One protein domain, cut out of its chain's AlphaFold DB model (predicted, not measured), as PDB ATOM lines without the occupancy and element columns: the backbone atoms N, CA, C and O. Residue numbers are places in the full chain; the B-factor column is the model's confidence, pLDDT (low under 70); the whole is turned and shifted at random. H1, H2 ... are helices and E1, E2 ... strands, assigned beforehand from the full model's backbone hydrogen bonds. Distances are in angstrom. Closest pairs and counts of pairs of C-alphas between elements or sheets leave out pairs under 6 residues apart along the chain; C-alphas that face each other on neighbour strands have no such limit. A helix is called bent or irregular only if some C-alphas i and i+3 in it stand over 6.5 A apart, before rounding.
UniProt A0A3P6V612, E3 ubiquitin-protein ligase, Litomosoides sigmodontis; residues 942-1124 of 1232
ATOM      1  N   TRP A 942     238.880 197.875 215.823       88.00
ATOM      2  CA  TRP A 942     239.996 197.154 215.198       88.00
ATOM      3  C   TRP A 942     239.595 195.778 214.662       88.00
ATOM      4  O   TRP A 942     240.054 195.392 213.587       88.00
ATOM      5  N   THR A 943     238.738 195.046 215.379       86.81
ATOM      6  CA  THR A 943     238.210 193.755 214.903       86.81
ATOM      7  C   THR A 943     237.206 193.969 213.773       86.81
ATOM      8  O   THR A 943     237.208 193.231 212.791       86.81
ATOM      9  N   ALA A 944     236.406 195.033 213.853       89.25
ATOM     10  CA  ALA A 944     235.496 195.414 212.784       89.25
ATOM     11  C   ALA A 944     236.250 195.831 211.501       89.25
ATOM     12  O   ALA A 944     235.877 195.416 210.404       89.25
ATOM     13  N   ARG A 945     237.348 196.601 211.610       90.19
ATOM     14  CA  ARG A 945     238.158 197.027 210.450       90.19
ATOM     15  C   ARG A 945     238.801 195.852 209.715       90.19
ATOM     16  O   ARG A 945     238.794 195.852 208.483       90.19
ATOM     17  N   SER A 946     239.337 194.862 210.430       91.06
ATOM     18  CA  SER A 946     239.948 193.687 209.793       91.06
ATOM     19  C   SER A 946     238.919 192.754 209.153       91.06
ATOM     20  O   SER A 946     239.256 192.025 208.226       91.06
ATOM     21  N   ALA A 947     237.660 192.809 209.594       93.12
ATOM     22  CA  ALA A 947     236.559 192.002 209.075       93.12
ATOM     23  C   ALA A 947     235.802 192.641 207.894       93.12
ATOM     24  O   ALA A 947     234.864 192.040 207.376       93.12
ATOM     25  N   ARG A 948     236.206 193.826 207.409       91.12
ATOM     26  CA  ARG A 948     235.521 194.523 206.297       91.12
ATOM     27  C   ARG A 948     235.426 193.689 205.016       91.12
ATOM     28  O   ARG A 948     234.485 193.868 204.253       91.12
ATOM     29  N   PHE A 949     236.341 192.745 204.789       92.94
ATOM     30  CA  PHE A 949     236.264 191.851 203.628       92.94
ATOM     31  C   PHE A 949     235.025 190.938 203.644       92.94
ATOM     32  O   PHE A 949     234.617 190.474 202.585       92.94
ATOM     33  N   LEU A 950     234.377 190.725 204.801       93.94
ATOM     34  CA  LEU A 950     233.140 189.939 204.903       93.94
ATOM     35  C   LEU A 950     232.000 190.506 204.044       93.94
ATOM     36  O   LEU A 950     231.112 189.759 203.649       93.94
ATOM     37  N   ILE A 951     232.027 191.810 203.754       90.75
ATOM     38  CA  ILE A 951     231.029 192.496 202.920       90.75
ATOM     39  C   ILE A 951     231.549 192.828 201.519       90.75
ATOM     40  O   ILE A 951     230.897 193.574 200.792       90.75
ATOM     41  N   ALA A 952     232.723 192.320 201.136       91.31
ATOM     42  CA  ALA A 952     233.242 192.479 199.783       91.31
ATOM     43  C   ALA A 952     232.401 191.644 198.802       91.31
ATOM     44  O   ALA A 952     232.320 190.423 198.981       91.31
ATOM     45  N   PRO A 953     231.803 192.241 197.753       90.88
ATOM     46  CA  PRO A 953     231.197 191.500 196.651       90.88
ATOM     47  C   PRO A 953     232.031 190.319 196.139       90.88
ATOM     48  O   PRO A 953     231.482 189.240 195.906       90.88
ATOM     49  N   SER A 954     233.353 190.477 195.998       90.75
ATOM     50  CA  SER A 954     234.226 189.377 195.558       90.75
ATOM     51  C   SER A 954     234.306 188.223 196.564       90.75
ATOM     52  O   SER A 954     234.326 187.060 196.153       90.75
ATOM     53  N   PHE A 955     234.287 188.513 197.869       94.38
ATOM     54  CA  PHE A 955     234.304 187.490 198.916       94.38
ATOM     55  C   PHE A 955     232.954 186.780 199.025       94.38
ATOM     56  O   PHE A 955     232.905 185.551 199.043       94.38
ATOM     57  N   PHE A 956     231.850 187.531 199.017       92.62
ATOM     58  CA  PHE A 956     230.507 186.950 198.994       92.62
ATOM     59  C   PHE A 956     230.320 186.044 197.772       92.62
ATOM     60  O   PHE A 956     229.878 184.902 197.896       92.62
ATOM     61  N   GLY A 957     230.741 186.522 196.596       90.31
ATOM     62  CA  GLY A 957     230.736 185.739 195.366       90.31
ATOM     63  C   GLY A 957     231.564 184.459 195.486       90.31
ATOM     64  O   GLY A 957     231.136 183.416 195.001       90.31
ATOM     65  N   LEU A 958     232.713 184.489 196.165       91.88
ATOM     66  CA  LEU A 958     233.492 183.283 196.444       91.88
ATOM     67  C   LEU A 958     232.721 182.283 197.319       91.88
ATOM     68  O   LEU A 958     232.639 181.109 196.959       91.88
ATOM     69  N   LEU A 959     232.147 182.727 198.442       94.75
ATOM     70  CA  LEU A 959     231.379 181.854 199.338       94.75
ATOM     71  C   LEU A 959     230.184 181.226 198.612       94.75
ATOM     72  O   LEU A 959     229.937 180.030 198.754       94.75
ATOM     73  N   HIS A 960     229.482 182.005 197.783       92.81
ATOM     74  CA  HIS A 960     228.362 181.517 196.974       92.81
ATOM     75  C   HIS A 960     228.805 180.436 195.980       92.81
ATOM     76  O   HIS A 960     228.145 179.403 195.867       92.81
ATOM     77  N   LYS A 961     229.954 180.623 195.316       91.00
ATOM     78  CA  LYS A 961     230.545 179.619 194.411       91.00
ATOM     79  C   LYS A 961     230.930 178.340 195.148       91.00
ATOM     80  O   LYS A 961     230.567 177.266 194.687       91.00
ATOM     81  N   ILE A 962     231.600 178.439 196.301       93.12
ATOM     82  CA  ILE A 962     231.963 177.270 197.123       93.12
ATOM     83  C   ILE A 962     230.705 176.497 197.544       93.12
ATOM     84  O   ILE A 962     230.647 175.277 197.387       93.12
ATOM     85  N   LEU A 963     229.681 177.211 198.022       93.38
ATOM     86  CA  LEU A 963     228.407 176.627 198.438       93.38
ATOM     87  C   LEU A 963     227.727 175.887 197.280       93.38
ATOM     88  O   LEU A 963     227.297 174.748 197.437       93.38
ATOM     89  N   TYR A 964     227.666 176.516 196.108       91.25
ATOM     90  CA  TYR A 964     227.100 175.923 194.901       91.25
ATOM     91  C   TYR A 964     227.887 174.693 194.440       91.25
ATOM     92  O   TYR A 964     227.296 173.653 194.166       91.25
ATOM     93  N   THR A 965     229.218 174.775 194.395       90.06
ATOM     94  CA  THR A 965     230.094 173.659 194.015       90.06
ATOM     95  C   THR A 965     229.901 172.446 194.929       90.06
ATOM     96  O   THR A 965     229.859 171.315 194.444       90.06
ATOM     97  N   TYR A 966     229.715 172.666 196.229       91.69
ATOM     98  CA  TYR A 966     229.424 171.586 197.167       91.69
ATOM     99  C   TYR A 966     228.007 171.029 197.001       91.69
ATOM    100  O   TYR A 966     227.828 169.824 196.830       91.69
ATOM    101  N   VAL A 967     226.989 171.893 196.992       90.19
ATOM    102  CA  VAL A 967     225.587 171.459 196.959       90.19
ATOM    103  C   VAL A 967     225.201 170.879 195.600       90.19
ATOM    104  O   VAL A 967     224.573 169.828 195.554       90.19
ATOM    105  N   GLU A 968     225.548 171.505 194.479       87.38
ATOM    106  CA  GLU A 968     225.113 171.042 193.153       87.38
ATOM    107  C   GLU A 968     226.042 169.995 192.548       87.38
ATOM    108  O   GLU A 968     225.561 169.017 191.979       87.38
ATOM    109  N   HIS A 969     227.359 170.170 192.682       84.44
ATOM    110  CA  HIS A 969     228.333 169.283 192.042       84.44
ATOM    111  C   HIS A 969     228.881 168.188 192.966       84.44
ATOM    112  O   HIS A 969     229.629 167.333 192.488       84.44
ATOM    113  N   GLN A 970     228.523 168.193 194.260       85.31
ATOM    114  CA  GLN A 970     229.052 167.257 195.267       85.31
ATOM    115  C   GLN A 970     230.590 167.229 195.272       85.31
ATOM    116  O   GLN A 970     231.229 166.186 195.395       85.31
ATOM    117  N   GLN A 971     231.189 168.403 195.073       85.69
ATOM    118  CA  GLN A 971     232.630 168.619 195.058       85.69
ATOM    119  C   GLN A 971     233.052 169.372 196.326       85.69
ATOM    120  O   GLN A 971     232.307 170.219 196.798       85.69
ATOM    121  N   LEU A 972     234.290 169.155 196.789       91.38
ATOM    122  CA  LEU A 972     234.865 169.710 198.033       91.38
ATOM    123  C   LEU A 972     234.393 168.953 199.282       91.38
ATOM    124  O   LEU A 972     233.341 168.318 199.292       91.38
ATOM    125  N   ASN A 973     235.196 169.005 200.337       91.06
ATOM    126  CA  ASN A 973     234.870 168.374 201.610       91.06
ATOM    127  C   ASN A 973     233.827 169.167 202.432       91.06
ATOM    128  O   ASN A 973     233.646 170.375 202.277       91.06
ATOM    129  N   GLU A 974     233.146 168.472 203.347       89.75
ATOM    130  CA  GLU A 974     232.109 169.067 204.202       89.75
ATOM    131  C   GLU A 974     232.664 170.135 205.159       89.75
ATOM    132  O   GLU A 974     231.985 171.115 205.450       89.75
ATOM    133  N   ALA A 975     233.920 170.015 205.600       90.81
ATOM    134  CA  ALA A 975     234.548 171.006 206.478       90.81
ATOM    135  C   ALA A 975     234.675 172.394 205.811       90.81
ATOM    136  O   ALA A 975     234.471 173.423 206.466       90.81
ATOM    137  N   ILE A 976     234.961 172.441 204.502       95.12
ATOM    138  CA  ILE A 976     234.948 173.673 203.696       95.12
ATOM    139  C   ILE A 976     233.532 174.248 203.630       95.12
ATOM    140  O   ILE A 976     233.340 175.450 203.834       95.12
ATOM    141  N   PHE A 977     232.531 173.398 203.381       94.62
ATOM    142  CA  PHE A 977     231.128 173.809 203.350       94.62
ATOM    143  C   PHE A 977     230.682 174.391 204.696       94.62
ATOM    144  O   PHE A 977     230.167 175.508 204.750       94.62
ATOM    145  N   GLN A 978     230.973 173.701 205.797       93.88
ATOM    146  CA  GLN A 978     230.701 174.185 207.144       93.88
ATOM    147  C   GLN A 978     231.363 175.547 207.398       93.88
ATOM    148  O   GLN A 978     230.726 176.472 207.906       93.88
ATOM    149  N   THR A 979     232.644 175.685 207.053       95.75
ATOM    150  CA  THR A 979     233.384 176.939 207.245       95.75
ATOM    151  C   THR A 979     232.777 178.077 206.416       95.75
ATOM    152  O   THR A 979     232.680 179.208 206.890       95.75
ATOM    153  N   THR A 980     232.275 177.772 205.218       96.94
ATOM    154  CA  THR A 980     231.536 178.714 204.363       96.94
ATOM    155  C   THR A 980     230.246 179.184 205.040       96.94
ATOM    156  O   THR A 980     229.995 180.387 205.113       96.94
ATOM    157  N   VAL A 981     229.455 178.268 205.614       96.38
ATOM    158  CA  VAL A 981     228.255 178.613 206.401       96.38
ATOM    159  C   VAL A 981     228.617 179.484 207.607       96.38
ATOM    160  O   VAL A 981     227.911 180.447 207.920       96.38
ATOM    161  N   TYR A 982     229.740 179.198 208.265       96.31
ATOM    162  CA  TYR A 982     230.209 180.003 209.386       96.31
ATOM    163  C   TYR A 982     230.598 181.429 208.960       96.31
ATOM    164  O   TYR A 982     230.148 182.380 209.595       96.31
ATOM    165  N   PHE A 983     231.309 181.613 207.842       97.56
ATOM    166  CA  PHE A 983     231.585 182.948 207.294       97.56
ATOM    167  C   PHE A 983     230.321 183.725 206.930       97.56
ATOM    168  O   PHE A 983     230.219 184.907 207.255       97.56
ATOM    169  N   LEU A 984     229.334 183.069 206.310       96.81
ATOM    170  CA  LEU A 984     228.034 183.686 206.034       96.81
ATOM    171  C   LEU A 984     227.344 184.133 207.332       96.81
ATOM    172  O   LEU A 984     226.751 185.206 207.384       96.81
ATOM    173  N   THR A 985     227.481 183.356 208.408       95.38
ATOM    174  CA  THR A 985     226.972 183.717 209.743       95.38
ATOM    175  C   THR A 985     227.708 184.931 210.318       95.38
ATOM    176  O   THR A 985     227.069 185.855 210.827       95.38
ATOM    177  N   LEU A 986     229.040 184.971 210.198       95.50
ATOM    178  CA  LEU A 986     229.859 186.107 210.627       95.50
ATOM    179  C   LEU A 986     229.533 187.380 209.847       95.50
ATOM    180  O   LEU A 986     229.481 188.445 210.447       95.50
ATOM    181  N   MET A 987     229.263 187.281 208.545       95.31
ATOM    182  CA  MET A 987     228.846 188.417 207.719       95.31
ATOM    183  C   MET A 987     227.559 189.053 208.257       95.31
ATOM    184  O   MET A 987     227.505 190.269 208.431       95.31
ATOM    185  N   VAL A 988     226.543 188.247 208.589       94.06
ATOM    186  CA  VAL A 988     225.293 188.761 209.176       94.06
ATOM    187  C   VAL A 988     225.562 189.440 210.517       94.06
ATOM    188  O   VAL A 988     225.078 190.545 210.754       94.06
ATOM    189  N   LYS A 989     226.368 188.811 211.380       92.00
ATOM    190  CA  LYS A 989     226.731 189.367 212.692       92.00
ATOM    191  C   LYS A 989     227.544 190.661 212.571       92.00
ATOM    192  O   LYS A 989     227.329 191.576 213.357       92.00
ATOM    193  N   PHE A 990     228.435 190.752 211.585       92.94
ATOM    194  CA  PHE A 990     229.237 191.938 211.302       92.94
ATOM    195  C   PHE A 990     228.359 193.108 210.864       92.94
ATOM    196  O   PHE A 990     228.417 194.166 211.481       92.94
ATOM    197  N   VAL A 991     227.495 192.916 209.862       91.19
ATOM    198  CA  VAL A 991     226.607 193.981 209.358       91.19
ATOM    199  C   VAL A 991     225.597 194.423 210.426       91.19
ATOM    200  O   VAL A 991     225.241 195.595 210.483       91.19
ATOM    201  N   ALA A 992     225.166 193.510 211.299       89.56
ATOM    202  CA  ALA A 992     224.278 193.816 212.421       89.56
ATOM    203  C   ALA A 992     224.994 194.414 213.654       89.56
ATOM    204  O   ALA A 992     224.328 194.734 214.638       89.56
ATOM    205  N   SER A 993     226.325 194.534 213.645       90.00
ATOM    206  CA  SER A 993     227.086 195.066 214.783       90.00
ATOM    207  C   SER A 993     226.983 196.587 214.892       90.00
ATOM    208  O   SER A 993     226.846 197.291 213.890       90.00
ATOM    209  N   GLU A 994     227.125 197.119 216.108       85.62
ATOM    210  CA  GLU A 994     227.146 198.569 216.333       85.62
ATOM    211  C   GLU A 994     228.312 199.244 215.593       85.62
ATOM    212  O   GLU A 994     228.139 200.299 214.978       85.62
ATOM    213  N   GLN A 995     229.483 198.595 215.573       86.88
ATOM    214  CA  GLN A 995     230.691 199.122 214.933       86.88
ATOM    215  C   GLN A 995     230.553 199.259 213.410       86.88
ATOM    216  O   GLN A 995     231.205 200.116 212.812       86.88
ATOM    217  N   PHE A 996     229.693 198.466 212.760       84.88
ATOM    218  CA  PHE A 996     229.471 198.581 211.318       84.88
ATOM    219  C   PHE A 996     228.921 199.961 210.924       84.88
ATOM    220  O   PHE A 996     229.363 200.558 209.940       84.88
ATOM    221  N   LEU A 997     228.013 200.515 211.732       75.75
ATOM    222  CA  LEU A 997     227.422 201.837 211.501       75.75
ATOM    223  C   LEU A 997     228.444 202.974 211.689       75.75
ATOM    224  O   LEU A 997     228.309 204.047 211.090       75.75
ATOM    225  N   CYS A 998     229.508 202.739 212.462       74.19
ATOM    226  CA  CYS A 998     230.587 203.703 212.675       74.19
ATOM    227  C   CYS A 998     231.450 203.932 211.421       74.19
ATOM    228  O   CYS A 998     232.084 204.982 211.302       74.19
ATOM    229  N   PHE A 999     231.430 203.030 210.429       75.00
ATOM    230  CA  PHE A 999     232.176 203.207 209.171       75.00
ATOM    231  C   PHE A 999     231.584 204.261 208.225       75.00
ATOM    232  O   PHE A 999     232.116 204.494 207.139       75.00
ATOM    233  N   THR A1000     230.529 204.966 208.637       66.06
ATOM    234  CA  THR A1000     229.968 206.103 207.894       66.06
ATOM    235  C   THR A1000     230.972 207.243 207.659       66.06
ATOM    236  O   THR A1000     230.822 207.964 206.671       66.06
ATOM    237  N   ALA A1001     232.011 207.379 208.492       61.72
ATOM    238  CA  ALA A1001     233.099 208.349 208.311       61.72
ATOM    239  C   ALA A1001     234.252 207.847 207.408       61.72
ATOM    240  O   ALA A1001     234.969 208.651 206.818       61.72
ATOM    241  N   GLU A1002     234.410 206.528 207.244       71.19
ATOM    242  CA  GLU A1002     235.463 205.877 206.435       71.19
ATOM    243  C   GLU A1002     234.888 205.217 205.163       71.19
ATOM    244  O   GLU A1002     235.462 204.271 204.619       71.19
ATOM    245  N   LYS A1003     233.746 205.724 204.668       72.25
ATOM    246  CA  LYS A1003     232.963 205.129 203.565       72.25
ATOM    247  C   LYS A1003     233.792 204.792 202.329       72.25
ATOM    248  O   LYS A1003     233.560 203.754 201.725       72.25
ATOM    249  N   TRP A1004     234.768 205.626 201.978       73.50
ATOM    250  CA  TRP A1004     235.594 205.458 200.779       73.50
ATOM    251  C   TRP A1004     236.425 204.165 200.759       73.50
ATOM    252  O   TRP A1004     236.861 203.761 199.686       73.50
ATOM    253  N   LYS A1005     236.627 203.499 201.908       75.19
ATOM    254  CA  LYS A1005     237.307 202.194 201.991       75.19
ATOM    255  C   LYS A1005     236.364 200.984 201.918       75.19
ATOM    256  O   LYS A1005     236.834 199.841 201.923       75.19
ATOM    257  N   LEU A1006     235.049 201.211 201.927       81.75
ATOM    258  CA  LEU A1006     234.041 200.163 201.759       81.75
ATOM    259  C   LEU A1006     233.818 199.885 200.266       81.75
ATOM    260  O   LEU A1006     234.050 200.771 199.445       81.75
ATOM    261  N   PRO A1007     233.321 198.701 199.879       82.12
ATOM    262  CA  PRO A1007     232.948 198.439 198.491       82.12
ATOM    263  C   PRO A1007     231.912 199.449 197.970       82.12
ATOM    264  O   PRO A1007     230.991 199.811 198.703       82.12
ATOM    265  N   LEU A1008     232.021 199.864 196.700       83.44
ATOM    266  CA  LEU A1008     231.132 200.867 196.079       83.44
ATOM    267  C   LEU A1008     229.641 200.538 196.264       83.44
ATOM    268  O   LEU A1008     228.871 201.397 196.683       83.44
ATOM    269  N   TYR A1009     229.261 199.275 196.064       83.25
ATOM    270  CA  TYR A1009     227.900 198.776 196.298       83.25
ATOM    271  C   TYR A1009     227.391 199.069 197.723       83.25
ATOM    272  O   TYR A1009     226.268 199.533 197.919       83.25
ATOM    273  N   VAL A1010     228.239 198.866 198.736       82.75
ATOM    274  CA  VAL A1010     227.892 199.140 200.138       82.75
ATOM    275  C   VAL A1010     227.802 200.646 200.388       82.75
ATOM    276  O   VAL A1010     226.909 201.096 201.104       82.75
ATOM    277  N   GLN A1011     228.685 201.443 199.775       83.00
ATOM    278  CA  GLN A1011     228.632 202.906 199.866       83.00
ATOM    279  C   GLN A1011     227.309 203.460 199.313       83.00
ATOM    280  O   GLN A1011     226.692 204.319 199.944       83.00
ATOM    281  N   GLU A1012     226.854 202.951 198.166       83.38
ATOM    282  CA  GLU A1012     225.582 203.333 197.543       83.38
ATOM    283  C   GLU A1012     224.384 202.989 198.435       83.38
ATOM    284  O   GLU A1012     223.511 203.836 198.648       83.38
ATOM    285  N   ILE A1013     224.363 201.791 199.030       83.69
ATOM    286  CA  ILE A1013     223.310 201.375 199.970       83.69
ATOM    287  C   ILE A1013     223.285 202.271 201.211       83.69
ATOM    288  O   ILE A1013     222.219 202.755 201.594       83.69
ATOM    289  N   LEU A1014     224.450 202.545 201.806       81.88
ATOM    290  CA  LEU A1014     224.572 203.410 202.985       81.88
ATOM    291  C   LEU A1014     224.113 204.854 202.726       81.88
ATOM    292  O   LEU A1014     223.814 205.572 203.679       81.88
ATOM    293  N   ASN A1015     224.084 205.297 201.467       78.75
ATOM    294  CA  ASN A1015     223.641 206.639 201.086       78.75
ATOM    295  C   ASN A1015     222.160 206.701 200.674       78.75
ATOM    296  O   ASN A1015     221.577 207.782 200.711       78.75
ATOM    297  N   SER A1016     221.557 205.580 200.263       78.31
ATOM    298  CA  SER A1016     220.240 205.556 199.606       78.31
ATOM    299  C   SER A1016     219.128 204.871 200.406       78.31
ATOM    300  O   SER A1016     217.956 205.188 200.202       78.31
ATOM    301  N   GLN A1017     219.456 203.950 201.317       77.44
ATOM    302  CA  GLN A1017     218.472 203.086 201.980       77.44
ATOM    303  C   GLN A1017     218.205 203.487 203.435       77.44
ATOM    304  O   GLN A1017     219.121 203.807 204.190       77.44
ATOM    305  N   LYS A1018     216.934 203.397 203.864       73.69
ATOM    306  CA  LYS A1018     216.529 203.659 205.261       73.69
ATOM    307  C   LYS A1018     217.026 202.590 206.242       73.69
ATOM    308  O   LYS A1018     217.277 202.909 207.398       73.69
ATOM    309  N   ASN A1019     217.151 201.340 205.791       83.94
ATOM    310  CA  ASN A1019     217.686 200.224 206.573       83.94
ATOM    311  C   ASN A1019     218.845 199.561 205.801       83.94
ATOM    312  O   ASN A1019     218.607 198.631 205.022       83.94
ATOM    313  N   PRO A1020     220.094 200.035 205.977       83.25
ATOM    314  CA  PRO A1020     221.239 199.528 205.223       83.25
ATOM    315  C   PRO A1020     221.575 198.071 205.562       83.25
ATOM    316  O   PRO A1020     222.044 197.343 204.693       83.25
ATOM    317  N   VAL A1021     221.287 197.623 206.791       87.19
ATOM    318  CA  VAL A1021     221.505 196.233 207.223       87.19
ATOM    319  C   VAL A1021     220.632 195.287 206.407       87.19
ATOM    320  O   VAL A1021     221.149 194.382 205.755       87.19
ATOM    321  N   SER A1022     219.318 195.532 206.375       87.81
ATOM    322  CA  SER A1022     218.402 194.689 205.600       87.81
ATOM    323  C   SER A1022     218.725 194.723 204.106       87.81
ATOM    324  O   SER A1022     218.604 193.690 203.461       87.81
ATOM    325  N   ALA A1023     219.145 195.874 203.566       86.25
ATOM    326  CA  ALA A1023     219.476 196.026 202.148       86.25
ATOM    327  C   ALA A1023     220.738 195.249 201.731       86.25
ATOM    328  O   ALA A1023     220.760 194.673 200.653       86.25
ATOM    329  N   ILE A1024     221.773 195.179 202.574       88.25
ATOM    330  CA  ILE A1024     222.963 194.352 202.286       88.25
ATOM    331  C   ILE A1024     222.608 192.861 202.355       88.25
ATOM    332  O   ILE A1024     223.090 192.052 201.564       88.25
ATOM    333  N   LEU A1025     221.742 192.478 203.296       91.62
ATOM    334  CA  LEU A1025     221.361 191.083 203.502       91.62
ATOM    335  C   LEU A1025     220.390 190.533 202.443       91.62
ATOM    336  O   LEU A1025     220.181 189.320 202.418       91.62
ATOM    337  N   THR A1026     219.836 191.354 201.540       90.25
ATOM    338  CA  THR A1026     219.043 190.840 200.403       90.25
ATOM    339  C   THR A1026     219.892 190.035 199.421       90.25
ATOM    340  O   THR A1026     219.370 189.159 198.745       90.25
ATOM    341  N   MET A1027     221.219 190.207 199.414       88.69
ATOM    342  CA  MET A1027     222.116 189.391 198.584       88.69
ATOM    343  C   MET A1027     221.977 187.878 198.844       88.69
ATOM    344  O   MET A1027     222.278 187.066 197.974       88.69
ATOM    345  N   PHE A1028     221.490 187.468 200.023       92.56
ATOM    346  CA  PHE A1028     221.215 186.061 200.342       92.56
ATOM    347  C   PHE A1028     220.020 185.473 199.577       92.56
ATOM    348  O   PHE A1028     219.905 184.246 199.480       92.56
ATOM    349  N   THR A1029     219.133 186.329 199.064       90.44
ATOM    350  CA  THR A1029     217.929 185.956 198.310       90.44
ATOM    351  C   THR A1029     218.107 186.090 196.802       90.44
ATOM    352  O   THR A1029     217.333 185.499 196.052       90.44
ATOM    353  N   ASP A1030     219.142 186.799 196.359       85.88
ATOM    354  CA  ASP A1030     219.387 187.066 194.947       85.88
ATOM    355  C   ASP A1030     219.938 185.825 194.227       85.88
ATOM    356  O   ASP A1030     220.846 185.142 194.709       85.88
ATOM    357  N   SER A1031     219.392 185.521 193.047       80.31
ATOM    358  CA  SER A1031     220.008 184.566 192.119       80.31
ATOM    359  C   SER A1031     221.097 185.265 191.313       80.31
ATOM    360  O   SER A1031     220.854 186.344 190.768       80.31
ATOM    361  N   THR A1032     222.268 184.650 191.181       76.50
ATOM    362  CA  THR A1032     223.387 185.213 190.416       76.50
ATOM    363  C   THR A1032     223.493 184.544 189.047       76.50
ATOM    364  O   THR A1032     223.472 183.323 188.933       76.50
ATOM    365  N   ASN A1033     223.615 185.343 187.987       70.81
ATOM    366  CA  ASN A1033     223.841 184.835 186.631       70.81
ATOM    367  C   ASN A1033     225.340 184.882 186.314       70.81
ATOM    368  O   ASN A1033     225.957 185.944 186.409       70.81
ATOM    369  N   ILE A1034     225.926 183.750 185.922       64.88
ATOM    370  CA  ILE A1034     227.316 183.654 185.460       64.88
ATOM    371  C   ILE A1034     227.311 183.049 184.058       64.88
ATOM    372  O   ILE A1034     227.161 181.841 183.884       64.88
ATOM    373  N   GLY A1035     227.466 183.903 183.045       65.50
ATOM    374  CA  GLY A1035     227.312 183.492 181.648       65.50
ATOM    375  C   GLY A1035     225.886 183.000 181.383       65.50
ATOM    376  O   GLY A1035     224.932 183.735 181.619       65.50
ATOM    377  N   GLU A1036     225.751 181.756 180.922       57.72
ATOM    378  CA  GLU A1036     224.458 181.093 180.680       57.72
ATOM    379  C   GLU A1036     223.916 180.332 181.910       57.72
ATOM    380  O   GLU A1036     222.779 179.865 181.890       57.72
ATOM    381  N   MET A1037     224.694 180.204 182.994       68.00
ATOM    382  CA  MET A1037     224.266 179.516 184.217       68.00
ATOM    383  C   MET A1037     223.607 180.479 185.208       68.00
ATOM    384  O   MET A1037     224.210 181.469 185.626       68.00
ATOM    385  N   GLN A1038     222.396 180.139 185.654       79.56
ATOM    386  CA  GLN A1038     221.725 180.795 186.776       79.56
ATOM    387  C   GLN A1038     222.007 180.020 188.068       79.56
ATOM    388  O   GLN A1038     221.530 178.899 188.252       79.56
ATOM    389  N   MET A1039     222.781 180.609 188.978       85.38
ATOM    390  CA  MET A1039     223.010 180.054 190.309       85.38
ATOM    391  C   MET A1039     221.827 180.383 191.234       85.38
ATOM    392  O   MET A1039     221.457 181.556 191.364       85.38
ATOM    393  N   PRO A1040     221.253 179.381 191.929       90.69
ATOM    394  CA  PRO A1040     220.242 179.619 192.951       90.69
ATOM    395  C   PRO A1040     220.782 180.498 194.080       90.69
ATOM    396  O   PRO A1040     221.983 180.489 194.360       90.69
ATOM    397  N   SER A1041     219.894 181.211 194.769       92.75
ATOM    398  CA  SER A1041     220.270 182.011 195.936       92.75
ATOM    399  C   SER A1041     220.855 181.145 197.059       92.75
ATOM    400  O   SER A1041     220.606 179.935 197.138       92.75
ATOM    401  N   ILE A1042     221.626 181.762 197.959       93.88
ATOM    402  CA  ILE A1042     222.248 181.065 199.096       93.88
ATOM    403  C   ILE A1042     221.192 180.357 199.951       93.88
ATOM    404  O   ILE A1042     221.395 179.208 200.339       93.88
ATOM    405  N   ILE A1043     220.045 180.997 200.205       92.88
ATOM    406  CA  ILE A1043     218.961 180.377 200.980       92.88
ATOM    407  C   ILE A1043     218.428 179.123 200.288       92.88
ATOM    408  O   ILE A1043     218.270 178.091 200.941       92.88
ATOM    409  N   THR A1044     218.216 179.173 198.972       91.56
ATOM    410  CA  THR A1044     217.759 178.009 198.207       91.56
ATOM    411  C   THR A1044     218.777 176.868 198.258       91.56
ATOM    412  O   THR A1044     218.387 175.716 198.452       91.56
ATOM    413  N   LEU A1045     220.078 177.164 198.154       92.56
ATOM    414  CA  LEU A1045     221.142 176.157 198.268       92.56
ATOM    415  C   LEU A1045     221.186 175.514 199.664       92.56
ATOM    416  O   LEU A1045     221.284 174.291 199.771       92.56
ATOM    417  N   LEU A1046     221.063 176.309 200.732       93.38
ATOM    418  CA  LEU A1046     221.059 175.810 202.113       93.38
ATOM    419  C   LEU A1046     219.831 174.942 202.411       93.38
ATOM    420  O   LEU A1046     219.972 173.857 202.975       93.38
ATOM    421  N   LEU A1047     218.636 175.373 201.993       88.62
ATOM    422  CA  LEU A1047     217.414 174.571 202.123       88.62
ATOM    423  C   LEU A1047     217.523 173.261 201.333       88.62
ATOM    424  O   LEU A1047     217.153 172.202 201.838       88.62
ATOM    425  N   LYS A1048     218.089 173.304 200.123       88.62
ATOM    426  CA  LYS A1048     218.315 172.114 199.293       88.62
ATOM    427  C   LYS A1048     219.283 171.123 199.942       88.62
ATOM    428  O   LYS A1048     219.024 169.922 199.897       88.62
ATOM    429  N   TYR A1049     220.360 171.599 200.566       88.88
ATOM    430  CA  TYR A1049     221.276 170.745 201.325       88.88
ATOM    431  C   TYR A1049     220.576 170.078 202.518       88.88
ATOM    432  O   TYR A1049     220.642 168.858 202.658       88.88
ATOM    433  N   LEU A1050     219.829 170.847 203.322       85.12
ATOM    434  CA  LEU A1050     219.082 170.304 204.461       85.12
ATOM    435  C   LEU A1050     218.038 169.258 204.046       85.12
ATOM    436  O   LEU A1050     217.860 168.269 204.753       85.12
ATOM    437  N   ARG A1051     217.384 169.434 202.889       79.94
ATOM    438  CA  ARG A1051     216.482 168.418 202.324       79.94
ATOM    439  C   ARG A1051     217.220 167.125 201.970       79.94
ATOM    440  O   ARG A1051     216.728 166.047 202.283       79.94
ATOM    441  N   ARG A1052     218.406 167.219 201.354       77.44
ATOM    442  CA  ARG A1052     219.198 166.049 200.929       77.44
ATOM    443  C   ARG A1052     219.777 165.240 202.083       77.44
ATOM    444  O   ARG A1052     219.835 164.023 201.973       77.44
ATOM    445  N   MET A1053     220.170 165.880 203.186       69.19
ATOM    446  CA  MET A1053     220.697 165.145 204.343       69.19
ATOM    447  C   MET A1053     219.670 164.200 204.988       69.19
ATOM    448  O   MET A1053     220.041 163.313 205.755       69.19
ATOM    449  N   ASN A1054     218.374 164.386 204.713       56.72
ATOM    450  CA  ASN A1054     217.320 163.672 205.420       56.72
ATOM    451  C   ASN A1054     216.887 162.326 204.789       56.72
ATOM    452  O   ASN A1054     216.216 161.595 205.503       56.72
ATOM    453  N   ASP A1055     217.285 161.944 203.566       54.31
ATOM    454  CA  ASP A1055     217.370 160.560 203.008       54.31
ATOM    455  C   ASP A1055     217.615 160.639 201.482       54.31
ATOM    456  O   ASP A1055     217.060 161.520 200.821       54.31
ATOM    457  N   GLU A1056     218.357 159.701 200.880       45.69
ATOM    458  CA  GLU A1056     218.650 159.716 199.428       45.69
ATOM    459  C   GLU A1056     217.450 159.312 198.545       45.69
ATOM    460  O   GLU A1056     217.465 159.567 197.341       45.69
ATOM    461  N   ASN A1057     216.390 158.721 199.117       46.31
ATOM    462  CA  ASN A1057     215.279 158.129 198.350       46.31
ATOM    463  C   ASN A1057     213.859 158.595 198.738       46.31
ATOM    464  O   ASN A1057     212.885 158.020 198.250       46.31
ATOM    465  N   ALA A1058     213.692 159.630 199.569       46.81
ATOM    466  CA  ALA A1058     212.358 160.076 199.993       46.81
ATOM    467  C   ALA A1058     212.211 161.605 200.041       46.81
ATOM    468  O   ALA A1058     212.172 162.216 201.105       46.81
ATOM    469  N   ILE A1059     212.017 162.230 198.876       52.75
ATOM    470  CA  ILE A1059     211.339 163.533 198.794       52.75
ATOM    471  C   ILE A1059     209.848 163.265 199.066       52.75
ATOM    472  O   ILE A1059     209.060 163.100 198.136       52.75
ATOM    473  N   SER A1060     209.462 163.103 200.335       61.19
ATOM    474  CA  SER A1060     208.052 162.999 200.735       61.19
ATOM    475  C   SER A1060     207.631 164.238 201.525       61.19
ATOM    476  O   SER A1060     208.438 164.814 202.252       61.19
ATOM    477  N   ALA A1061     206.358 164.630 201.414       63.44
ATOM    478  CA  ALA A1061     205.783 165.781 202.121       63.44
ATOM    479  C   ALA A1061     206.018 165.745 203.651       63.44
ATOM    480  O   ALA A1061     206.210 166.777 204.287       63.44
ATOM    481  N   GLU A1062     206.092 164.545 204.235       63.47
ATOM    482  CA  GLU A1062     206.356 164.322 205.663       63.47
ATOM    483  C   GLU A1062     207.777 164.761 206.085       63.47
ATOM    484  O   GLU A1062     207.987 165.216 207.210       63.47
ATOM    485  N   HIS A1063     208.756 164.701 205.173       69.56
ATOM    486  CA  HIS A1063     210.137 165.128 205.436       69.56
ATOM    487  C   HIS A1063     210.285 166.650 205.416       69.56
ATOM    488  O   HIS A1063     210.917 167.217 206.311       69.56
ATOM    489  N   ASP A1064     209.679 167.314 204.428       72.12
ATOM    490  CA  ASP A1064     209.653 168.777 204.369       72.12
ATOM    491  C   ASP A1064     208.893 169.360 205.573       72.12
ATOM    492  O   ASP A1064     209.291 170.389 206.125       72.12
ATOM    493  N   GLN A1065     207.877 168.649 206.069       74.75
ATOM    494  CA  GLN A1065     207.153 168.998 207.288       74.75
ATOM    495  C   GLN A1065     208.032 168.916 208.551       74.75
ATOM    496  O   GLN A1065     208.028 169.844 209.364       74.75
ATOM    497  N   LEU A1066     208.820 167.847 208.724       74.38
ATOM    498  CA  LEU A1066     209.777 167.729 209.839       74.38
ATOM    499  C   LEU A1066     210.874 168.798 209.766       74.38
ATOM    500  O   LEU A1066     211.239 169.388 210.788       74.38
ATOM    501  N   LEU A1067     211.374 169.086 208.561       79.81
ATOM    502  CA  LEU A1067     212.351 170.145 208.333       79.81
ATOM    503  C   LEU A1067     211.773 171.524 208.690       79.81
ATOM    504  O   LEU A1067     212.420 172.289 209.409       79.81
ATOM    505  N   ALA A1068     210.540 171.824 208.272       81.88
ATOM    506  CA  ALA A1068     209.846 173.065 208.613       81.88
ATOM    507  C   ALA A1068     209.613 173.213 210.128       81.88
ATOM    508  O   ALA A1068     209.826 174.294 210.681       81.88
ATOM    509  N   GLN A1069     209.242 172.133 210.829       80.88
ATOM    510  CA  GLN A1069     209.127 172.131 212.295       80.88
ATOM    511  C   GLN A1069     210.465 172.438 212.972       80.88
ATOM    512  O   GLN A1069     210.520 173.223 213.922       80.88
ATOM    513  N   TYR A1070     211.553 171.847 212.481       79.25
ATOM    514  CA  TYR A1070     212.875 172.069 213.048       79.25
ATOM    515  C   TYR A1070     213.361 173.500 212.812       79.25
ATOM    516  O   TYR A1070     213.787 174.158 213.760       79.25
ATOM    517  N   ILE A1071     213.248 174.010 211.582       83.44
ATOM    518  CA  ILE A1071     213.601 175.400 211.267       83.44
ATOM    519  C   ILE A1071     212.764 176.348 212.132       83.44
ATOM    520  O   ILE A1071     213.334 177.211 212.790       83.44
ATOM    521  N   SER A1072     211.449 176.132 212.251       85.38
ATOM    522  CA  SER A1072     210.587 176.929 213.136       85.38
ATOM    523  C   SER A1072     211.066 176.913 214.598       85.38
ATOM    524  O   SER A1072     211.118 177.958 215.250       85.38
ATOM    525  N   LYS A1073     211.506 175.759 215.117       83.38
ATOM    526  CA  LYS A1073     212.102 175.657 216.460       83.38
ATOM    527  C   LYS A1073     213.417 176.438 216.578       83.38
ATOM    528  O   LYS A1073     213.647 177.073 217.604       83.38
ATOM    529  N   GLN A1074     214.271 176.394 215.556       81.38
ATOM    530  CA  GLN A1074     215.549 177.117 215.531       81.38
ATOM    531  C   GLN A1074     215.355 178.637 215.461       81.38
ATOM    532  O   GLN A1074     216.041 179.370 216.167       81.38
ATOM    533  N   LEU A1075     214.386 179.113 214.675       84.88
ATOM    534  CA  LEU A1075     214.059 180.539 214.555       84.88
ATOM    535  C   LEU A1075     213.542 181.139 215.876       84.88
ATOM    536  O   LEU A1075     213.833 182.295 216.188       84.88
ATOM    537  N   ASN A1076     212.855 180.325 216.684       82.44
ATOM    538  CA  ASN A1076     212.343 180.692 218.007       82.44
ATOM    539  C   ASN A1076     213.373 180.557 219.149       82.44
ATOM    540  O   ASN A1076     213.013 180.755 220.311       82.44
ATOM    541  N   ARG A1077     214.643 180.212 218.868       78.44
ATOM    542  CA  ARG A1077     215.680 180.139 219.913       78.44
ATOM    543  C   ARG A1077     215.970 181.515 220.515       78.44
ATOM    544  O   ARG A1077     215.986 182.537 219.821       78.44
ATOM    545  N   ASP A1078     216.265 181.516 221.813       77.12
ATOM    546  CA  ASP A1078     216.746 182.696 222.532       77.12
ATOM    547  C   ASP A1078     218.012 183.251 221.839       77.12
ATOM    548  O   ASP A1078     218.956 182.485 221.612       77.12
ATOM    549  N   PRO A1079     218.047 184.552 221.476       74.38
ATOM    550  CA  PRO A1079     219.240 185.205 220.940       74.38
ATOM    551  C   PRO A1079     220.532 184.925 221.717       74.38
ATOM    552  O   PRO A1079     221.567 184.746 221.081       74.38
ATOM    553  N   LEU A1080     220.476 184.853 223.051       74.31
ATOM    554  CA  LEU A1080     221.655 184.655 223.903       74.31
ATOM    555  C   LEU A1080     222.287 183.264 223.735       74.31
ATOM    556  O   LEU A1080     223.463 183.070 224.026       74.31
ATOM    557  N   LEU A1081     221.521 182.291 223.238       79.06
ATOM    558  CA  LEU A1081     221.991 180.924 223.015       79.06
ATOM    559  C   LEU A1081     222.638 180.728 221.637       79.06
ATOM    560  O   LEU A1081     223.218 179.676 221.389       79.06
ATOM    561  N   LEU A1082     222.547 181.709 220.729       83.38
ATOM    562  CA  LEU A1082     223.101 181.595 219.372       83.38
ATOM    563  C   LEU A1082     224.633 181.687 219.342       83.38
ATOM    564  O   LEU A1082     225.264 181.185 218.408       83.38
ATOM    565  N   ASP A1083     225.235 182.301 220.358       82.06
ATOM    566  CA  ASP A1083     226.690 182.410 220.458       82.06
ATOM    567  C   ASP A1083     227.337 181.044 220.770       82.06
ATOM    568  O   ASP A1083     228.463 180.772 220.340       82.06
ATOM    569  N   PHE A1084     226.568 180.144 221.400       78.25
ATOM    570  CA  PHE A1084     226.970 178.807 221.840       78.25
ATOM    571  C   PHE A1084     226.104 177.725 221.171       78.25
ATOM    572  O   PHE A1084     225.238 177.109 221.796       78.25
ATOM    573  N   THR A1085     226.345 177.489 219.879       79.75
ATOM    574  CA  THR A1085     225.702 176.402 219.127       79.75
ATOM    575  C   THR A1085     226.654 175.222 218.979       79.75
ATOM    576  O   THR A1085     227.744 175.376 218.434       79.75
ATOM    577  N   SER A1086     226.199 174.042 219.394       77.56
ATOM    578  CA  SER A1086     226.788 172.746 219.062       77.56
ATOM    579  C   SER A1086     225.703 171.836 218.482       77.56
ATOM    580  O   SER A1086     224.515 172.022 218.759       77.56
ATOM    581  N   GLY A1087     226.091 170.890 217.627       81.00
ATOM    582  CA  GLY A1087     225.146 169.979 216.982       81.00
ATOM    583  C   GLY A1087     225.528 169.623 215.551       81.00
ATOM    584  O   GLY A1087     226.706 169.582 215.186       81.00
ATOM    585  N   TYR A1088     224.509 169.360 214.743       84.69
ATOM    586  CA  TYR A1088     224.652 168.934 213.351       84.69
ATOM    587  C   TYR A1088     224.494 170.121 212.400       84.69
ATOM    588  O   TYR A1088     224.153 171.228 212.823       84.69
ATOM    589  N   ALA A1089     224.674 169.904 211.096       86.31
ATOM    590  CA  ALA A1089     224.551 170.959 210.088       86.31
ATOM    591  C   ALA A1089     223.275 171.809 210.218       86.31
ATOM    592  O   ALA A1089     223.301 173.029 210.053       86.31
ATOM    593  N   ILE A1090     222.158 171.168 210.568       85.31
ATOM    594  CA  ILE A1090     220.860 171.818 210.736       85.31
ATOM    595  C   ILE A1090     220.825 172.821 211.904       85.31
ATOM    596  O   ILE A1090     220.121 173.826 211.811       85.31
ATOM    597  N   ASP A1091     221.619 172.625 212.963       86.00
ATOM    598  CA  ASP A1091     221.747 173.581 214.069       86.00
ATOM    599  C   ASP A1091     222.516 174.838 213.637       86.00
ATOM    600  O   ASP A1091     222.107 175.959 213.947       86.00
ATOM    601  N   TYR A1092     223.609 174.682 212.882       90.06
ATOM    602  CA  TYR A1092     224.420 175.815 212.414       90.06
ATOM    603  C   TYR A1092     223.739 176.602 211.294       90.06
ATOM    604  O   TYR A1092     223.753 177.833 211.315       90.06
ATOM    605  N   ILE A1093     223.102 175.911 210.344       91.88
ATOM    606  CA  ILE A1093     222.284 176.560 209.312       91.88
ATOM    607  C   ILE A1093     221.057 177.216 209.964       91.88
ATOM    608  O   ILE A1093     220.712 178.347 209.624       91.88
ATOM    609  N   GLY A1094     220.454 176.572 210.970       89.94
ATOM    610  CA  GLY A1094     219.388 177.156 211.787       89.94
ATOM    611  C   GLY A1094     219.816 178.443 212.499       89.94
ATOM    612  O   GLY A1094     219.077 179.429 212.465       89.94
ATOM    613  N   ARG A1095     221.031 178.484 213.071       91.56
ATOM    614  CA  ARG A1095     221.624 179.708 213.644       91.56
ATOM    615  C   ARG A1095     221.720 180.828 212.605       91.56
ATOM    616  O   ARG A1095     221.309 181.951 212.893       91.56
ATOM    617  N   LEU A1096     222.228 180.530 211.407       93.81
ATOM    618  CA  LEU A1096     222.313 181.500 210.310       93.81
ATOM    619  C   LEU A1096     220.924 182.029 209.916       93.81
ATOM    620  O   LEU A1096     220.734 183.240 209.820       93.81
ATOM    621  N   PHE A1097     219.940 181.143 209.742       93.75
ATOM    622  CA  PHE A1097     218.567 181.534 209.414       93.75
ATOM    623  C   PHE A1097     217.927 182.404 210.498       93.75
ATOM    624  O   PHE A1097     217.292 183.401 210.163       93.75
ATOM    625  N   CYS A1098     218.141 182.094 211.779       91.69
ATOM    626  CA  CYS A1098     217.641 182.910 212.888       91.69
ATOM    627  C   CYS A1098     218.198 184.344 212.834       91.69
ATOM    628  O   CYS A1098     217.450 185.315 212.965       91.69
ATOM    629  N   LEU A1099     219.501 184.495 212.571       91.00
ATOM    630  CA  LEU A1099     220.130 185.811 212.432       91.00
ATOM    631  C   LEU A1099     219.636 186.561 211.187       91.00
ATOM    632  O   LEU A1099     219.345 187.755 211.277       91.00
ATOM    633  N   LEU A1100     219.495 185.881 210.046       92.25
ATOM    634  CA  LEU A1100     218.988 186.493 208.816       92.25
ATOM    635  C   LEU A1100     217.526 186.939 208.950       92.25
ATOM    636  O   LEU A1100     217.211 188.072 208.604       92.25
ATOM    637  N   GLN A1101     216.643 186.096 209.496       90.38
ATOM    638  CA  GLN A1101     215.214 186.403 209.665       90.38
ATOM    639  C   GLN A1101     214.998 187.654 210.533       90.38
ATOM    640  O   GLN A1101     214.080 188.446 210.298       90.38
ATOM    641  N   ARG A1102     215.848 187.861 211.544       88.75
ATOM    642  CA  ARG A1102     215.775 189.032 212.429       88.75
ATOM    643  C   ARG A1102     216.227 190.317 211.742       88.75
ATOM    644  O   ARG A1102     215.628 191.359 211.982       88.75
ATOM    645  N   ASN A1103     217.223 190.232 210.862       89.44
ATOM    646  CA  ASN A1103     217.883 191.403 210.278       89.44
ATOM    647  C   ASN A1103     217.473 191.716 208.825       89.44
ATOM    648  O   ASN A1103     217.797 192.797 208.339       89.44
ATOM    649  N   CYS A1104     216.758 190.820 208.133       91.75
ATOM    650  CA  CYS A1104     216.343 190.997 206.739       91.75
ATOM    651  C   CYS A1104     214.866 190.634 206.517       91.75
ATOM    652  O   CYS A1104     214.436 189.509 206.784       91.75
ATOM    653  N   GLU A1105     214.084 191.587 206.000       88.62
ATOM    654  CA  GLU A1105     212.642 191.408 205.771       88.62
ATOM    655  C   GLU A1105     212.326 190.418 204.640       88.62
ATOM    656  O   GLU A1105     211.419 189.602 204.786       88.62
ATOM    657  N   GLU A1106     213.077 190.443 203.537       87.81
ATOM    658  CA  GLU A1106     212.857 189.524 202.408       87.81
ATOM    659  C   GLU A1106     213.175 188.074 202.785       87.81
ATOM    660  O   GLU A1106     212.402 187.162 202.494       87.81
ATOM    661  N   VAL A1107     214.259 187.857 203.535       89.06
ATOM    662  CA  VAL A1107     214.589 186.523 204.057       89.06
ATOM    663  C   VAL A1107     213.495 186.018 204.996       89.06
ATOM    664  O   VAL A1107     213.119 184.847 204.924       89.06
ATOM    665  N   ARG A1108     212.948 186.894 205.848       89.88
ATOM    666  CA  ARG A1108     211.834 186.549 206.737       89.88
ATOM    667  C   ARG A1108     210.620 186.060 205.953       89.88
ATOM    668  O   ARG A1108     210.112 184.993 206.271       89.88
ATOM    669  N   LYS A1109     210.223 186.768 204.890       89.38
ATOM    670  CA  LYS A1109     209.110 186.351 204.021       89.38
ATOM    671  C   LYS A1109     209.344 184.967 203.410       89.38
ATOM    672  O   LYS A1109     208.440 184.141 203.457       89.38
ATOM    673  N   ILE A1110     210.544 184.700 202.884       88.69
ATOM    674  CA  ILE A1110     210.879 183.410 202.250       88.69
ATOM    675  C   ILE A1110     210.842 182.261 203.266       88.69
ATOM    676  O   ILE A1110     210.266 181.209 202.985       88.69
ATOM    677  N   LEU A1111     211.441 182.445 204.447       88.19
ATOM    678  CA  LEU A1111     211.457 181.414 205.488       88.19
ATOM    679  C   LEU A1111     210.056 181.167 206.064       88.19
ATOM    680  O   LEU A1111     209.668 180.011 206.228       88.19
ATOM    681  N   ASP A1112     209.282 182.226 206.317       88.06
ATOM    682  CA  ASP A1112     207.904 182.113 206.802       88.06
ATOM    683  C   ASP A1112     207.005 181.446 205.746       88.06
ATOM    684  O   ASP A1112     206.172 180.609 206.090       88.06
ATOM    685  N   GLN A1113     207.192 181.757 204.457       87.44
ATOM    686  CA  GLN A1113     206.496 181.090 203.355       87.44
ATOM    687  C   GLN A1113     206.813 179.591 203.325       87.44
ATOM    688  O   GLN A1113     205.883 178.787 203.342       87.44
ATOM    689  N   PHE A1114     208.094 179.209 203.365       85.75
ATOM    690  CA  PHE A1114     208.506 177.802 203.398       85.75
ATOM    691  C   PHE A1114     207.902 177.055 204.602       85.75
ATOM    692  O   PHE A1114     207.391 175.945 204.463       85.75
ATOM    693  N   ILE A1115     207.903 177.672 205.789       84.94
ATOM    694  CA  ILE A1115     207.310 177.074 206.992       84.94
ATOM    695  C   ILE A1115     205.792 176.915 206.838       84.94
ATOM    696  O   ILE A1115     205.262 175.846 207.137       84.94
ATOM    697  N   ASN A1116     205.089 177.945 206.362       84.25
ATOM    698  CA  ASN A1116     203.633 177.924 206.214       84.25
ATOM    699  C   ASN A1116     203.171 176.917 205.151       84.25
ATOM    700  O   ASN A1116     202.215 176.179 205.395       84.25
ATOM    701  N   GLU A1117     203.859 176.842 204.007       80.88
ATOM    702  CA  GLU A1117     203.563 175.889 202.927       80.88
ATOM    703  C   GLU A1117     203.566 174.439 203.434       80.88
ATOM    704  O   GLU A1117     202.645 173.681 203.127       80.88
ATOM    705  N   HIS A1118     204.522 174.084 204.299       73.19
ATOM    706  CA  HIS A1118     204.676 172.726 204.831       73.19
ATOM    707  C   HIS A1118     204.020 172.496 206.209       73.19
ATOM    708  O   HIS A1118     203.900 171.355 206.652       73.19
ATOM    709  N   GLN A1119     203.533 173.542 206.889       68.00
ATOM    710  CA  GLN A1119     202.672 173.412 208.075       68.00
ATOM    711  C   GLN A1119     201.181 173.267 207.714       68.00
ATOM    712  O   GLN A1119     200.453 172.581 208.431       68.00
ATOM    713  N   ILE A1120     200.704 173.846 206.601       53.69
ATOM    714  CA  ILE A1120     199.285 173.789 206.177       53.69
ATOM    715  C   ILE A1120     198.840 172.369 205.767       53.69
ATOM    716  O   ILE A1120     197.661 172.023 205.908       53.69
ATOM    717  N   GLU A1121     199.757 171.497 205.343       50.47
ATOM    718  CA  GLU A1121     199.453 170.089 205.032       50.47
ATOM    719  C   GLU A1121     199.020 169.264 206.269       50.47
ATOM    720  O   GLU A1121     198.294 168.276 206.117       50.47
ATOM    721  N   MET A1122     199.303 169.739 207.495       42.53
ATOM    722  CA  MET A1122     198.802 169.166 208.760       42.53
ATOM    723  C   MET A1122     197.277 169.177 208.881       42.53
ATOM    724  O   MET A1122     196.689 168.275 209.478       42.53
ATOM    725  N   LEU A1123     196.614 170.206 208.343       45.69
ATOM    726  CA  LEU A1123     195.161 170.366 208.470       45.69
ATOM    727  C   LEU A1123     194.391 169.566 207.410       45.69
ATOM    728  O   LEU A1123     193.192 169.325 207.576       45.69
ATOM    729  N   LYS A1124     195.067 169.127 206.339       46.72
ATOM    730  CA  LYS A1124     194.478 168.286 205.288       46.72
ATOM    731  C   LYS A1124     194.659 166.789 205.560       46.72
ATOM    732  O   LYS A1124     193.716 166.047 205.300       46.72
TER     733      LYS A1124
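AT A GLANCE: This is residues 942 to 1124 of the 1232 residues of the protein "E3 ubiquitin-protein ligase" of Litomosoides sigmodontis (UniProt A0A3P6V612). Four helices, H3, H4, H8 and H10, stand side by side as an up-and-down bundle, each running against the one before it, with H9 packed at a slant on H8 and H10, and H11 packed on H9. Short helices H1, H2, H5, H6 and H7 cluster at one end of the bundle, H12 lies at the far opposite end, and residues 1033 to 1038 of a small strand hairpin stick out. The printed part has 183 residues with helices H1 to H7, then antiparallel strands E1 and E2, in the order E1 - E2, then helices H8 to H12. The class is mostly helix; the whole is compact, with a radius of gyration of the C-alphas of 17.1 A and spans of 54 by 37 by 30 A.

IN THESE COORDINATES: The strands are E1, residues 1032 to 1034, and E2, 1037 to 1039. The longest helix by residues is H4, 974 to 991, 26.0 A from C-alpha 974 at (232.109, 169.067, 204.202) to C-alpha 991 at (226.607, 193.981, 209.358). Other long helices are H3, 953 to 969, 22.9 A; H10, 1089 to 1103, 21.5 A; H9, 1061 to 1075, 21.0 A; and H11, 1105 to 1119, 20.7 A. Shorter are H1, 942 to 946; H2, 948 to 951; H5, 994 to 1001; H6, 1008 to 1016; H7, 1020 to 1028; H8, 1042 to 1052; and H12, 1121 to 1124, ending at C-alpha 1124 (194.478, 168.286, 205.288). H5 is only just irregular: C-alphas 998 and 1001 are 6.9 A apart.

HOW THE PARTS SIT: E1 and E2 form an antiparallel hairpin, with N 1034 and O 1037 within hydrogen-bond range at 2.9 A. The hub, H10, touches H4, with C-alphas of Thr 985 and Leu 1096 closest at 5.2 A, the same way at a shallow tilt of 18 degrees. H3 and H4 form a helical hairpin, closest at C-alphas of Leu 959 and Thr 980, 5.9 A. H3 touches H8 with residues 960 to 967 alone, closest at C-alphas of Val 967 and Tyr 1049, 6.2 A. H9 touches H11 at a steep tilt of 43 degrees, with C-alphas of Ala 1068 and Ile 1115 closest at 5.0 A. H6 touches H7, with C-alphas of Leu 1014 and Pro 1020 closest at 5.6 A. H2 touches H4, with C-alphas of Leu 950 and Met 987 closest at 5.4 A. H1 and H5 are close but not clearly touching, their closest C-alphas, of Ala 944 and Gln 995, 6.4 A apart. H9 and H12 are near each other. Every O i to N i+4 pair is within hydrogen-bond range in H1, H3, H4, H6 and H8 to H11; H7 has 3 of 5, H5 has 0 of 4 but 4 of 5 O i to N i+3 pairs, and H2 and H12 are too short for an i+4 pair.

THE WHOLE: The C-alphas farthest apart, of Ala 1001 and Lys 1124, are 55.7 A apart. The printed part has no cut. The link from H9 to H10, residues 1076 to 1088, is long. The model's pLDDT is under 70 at residues 1000 to 1001, 1034 to 1037, 1053 to 1063 and 1119 to 1124.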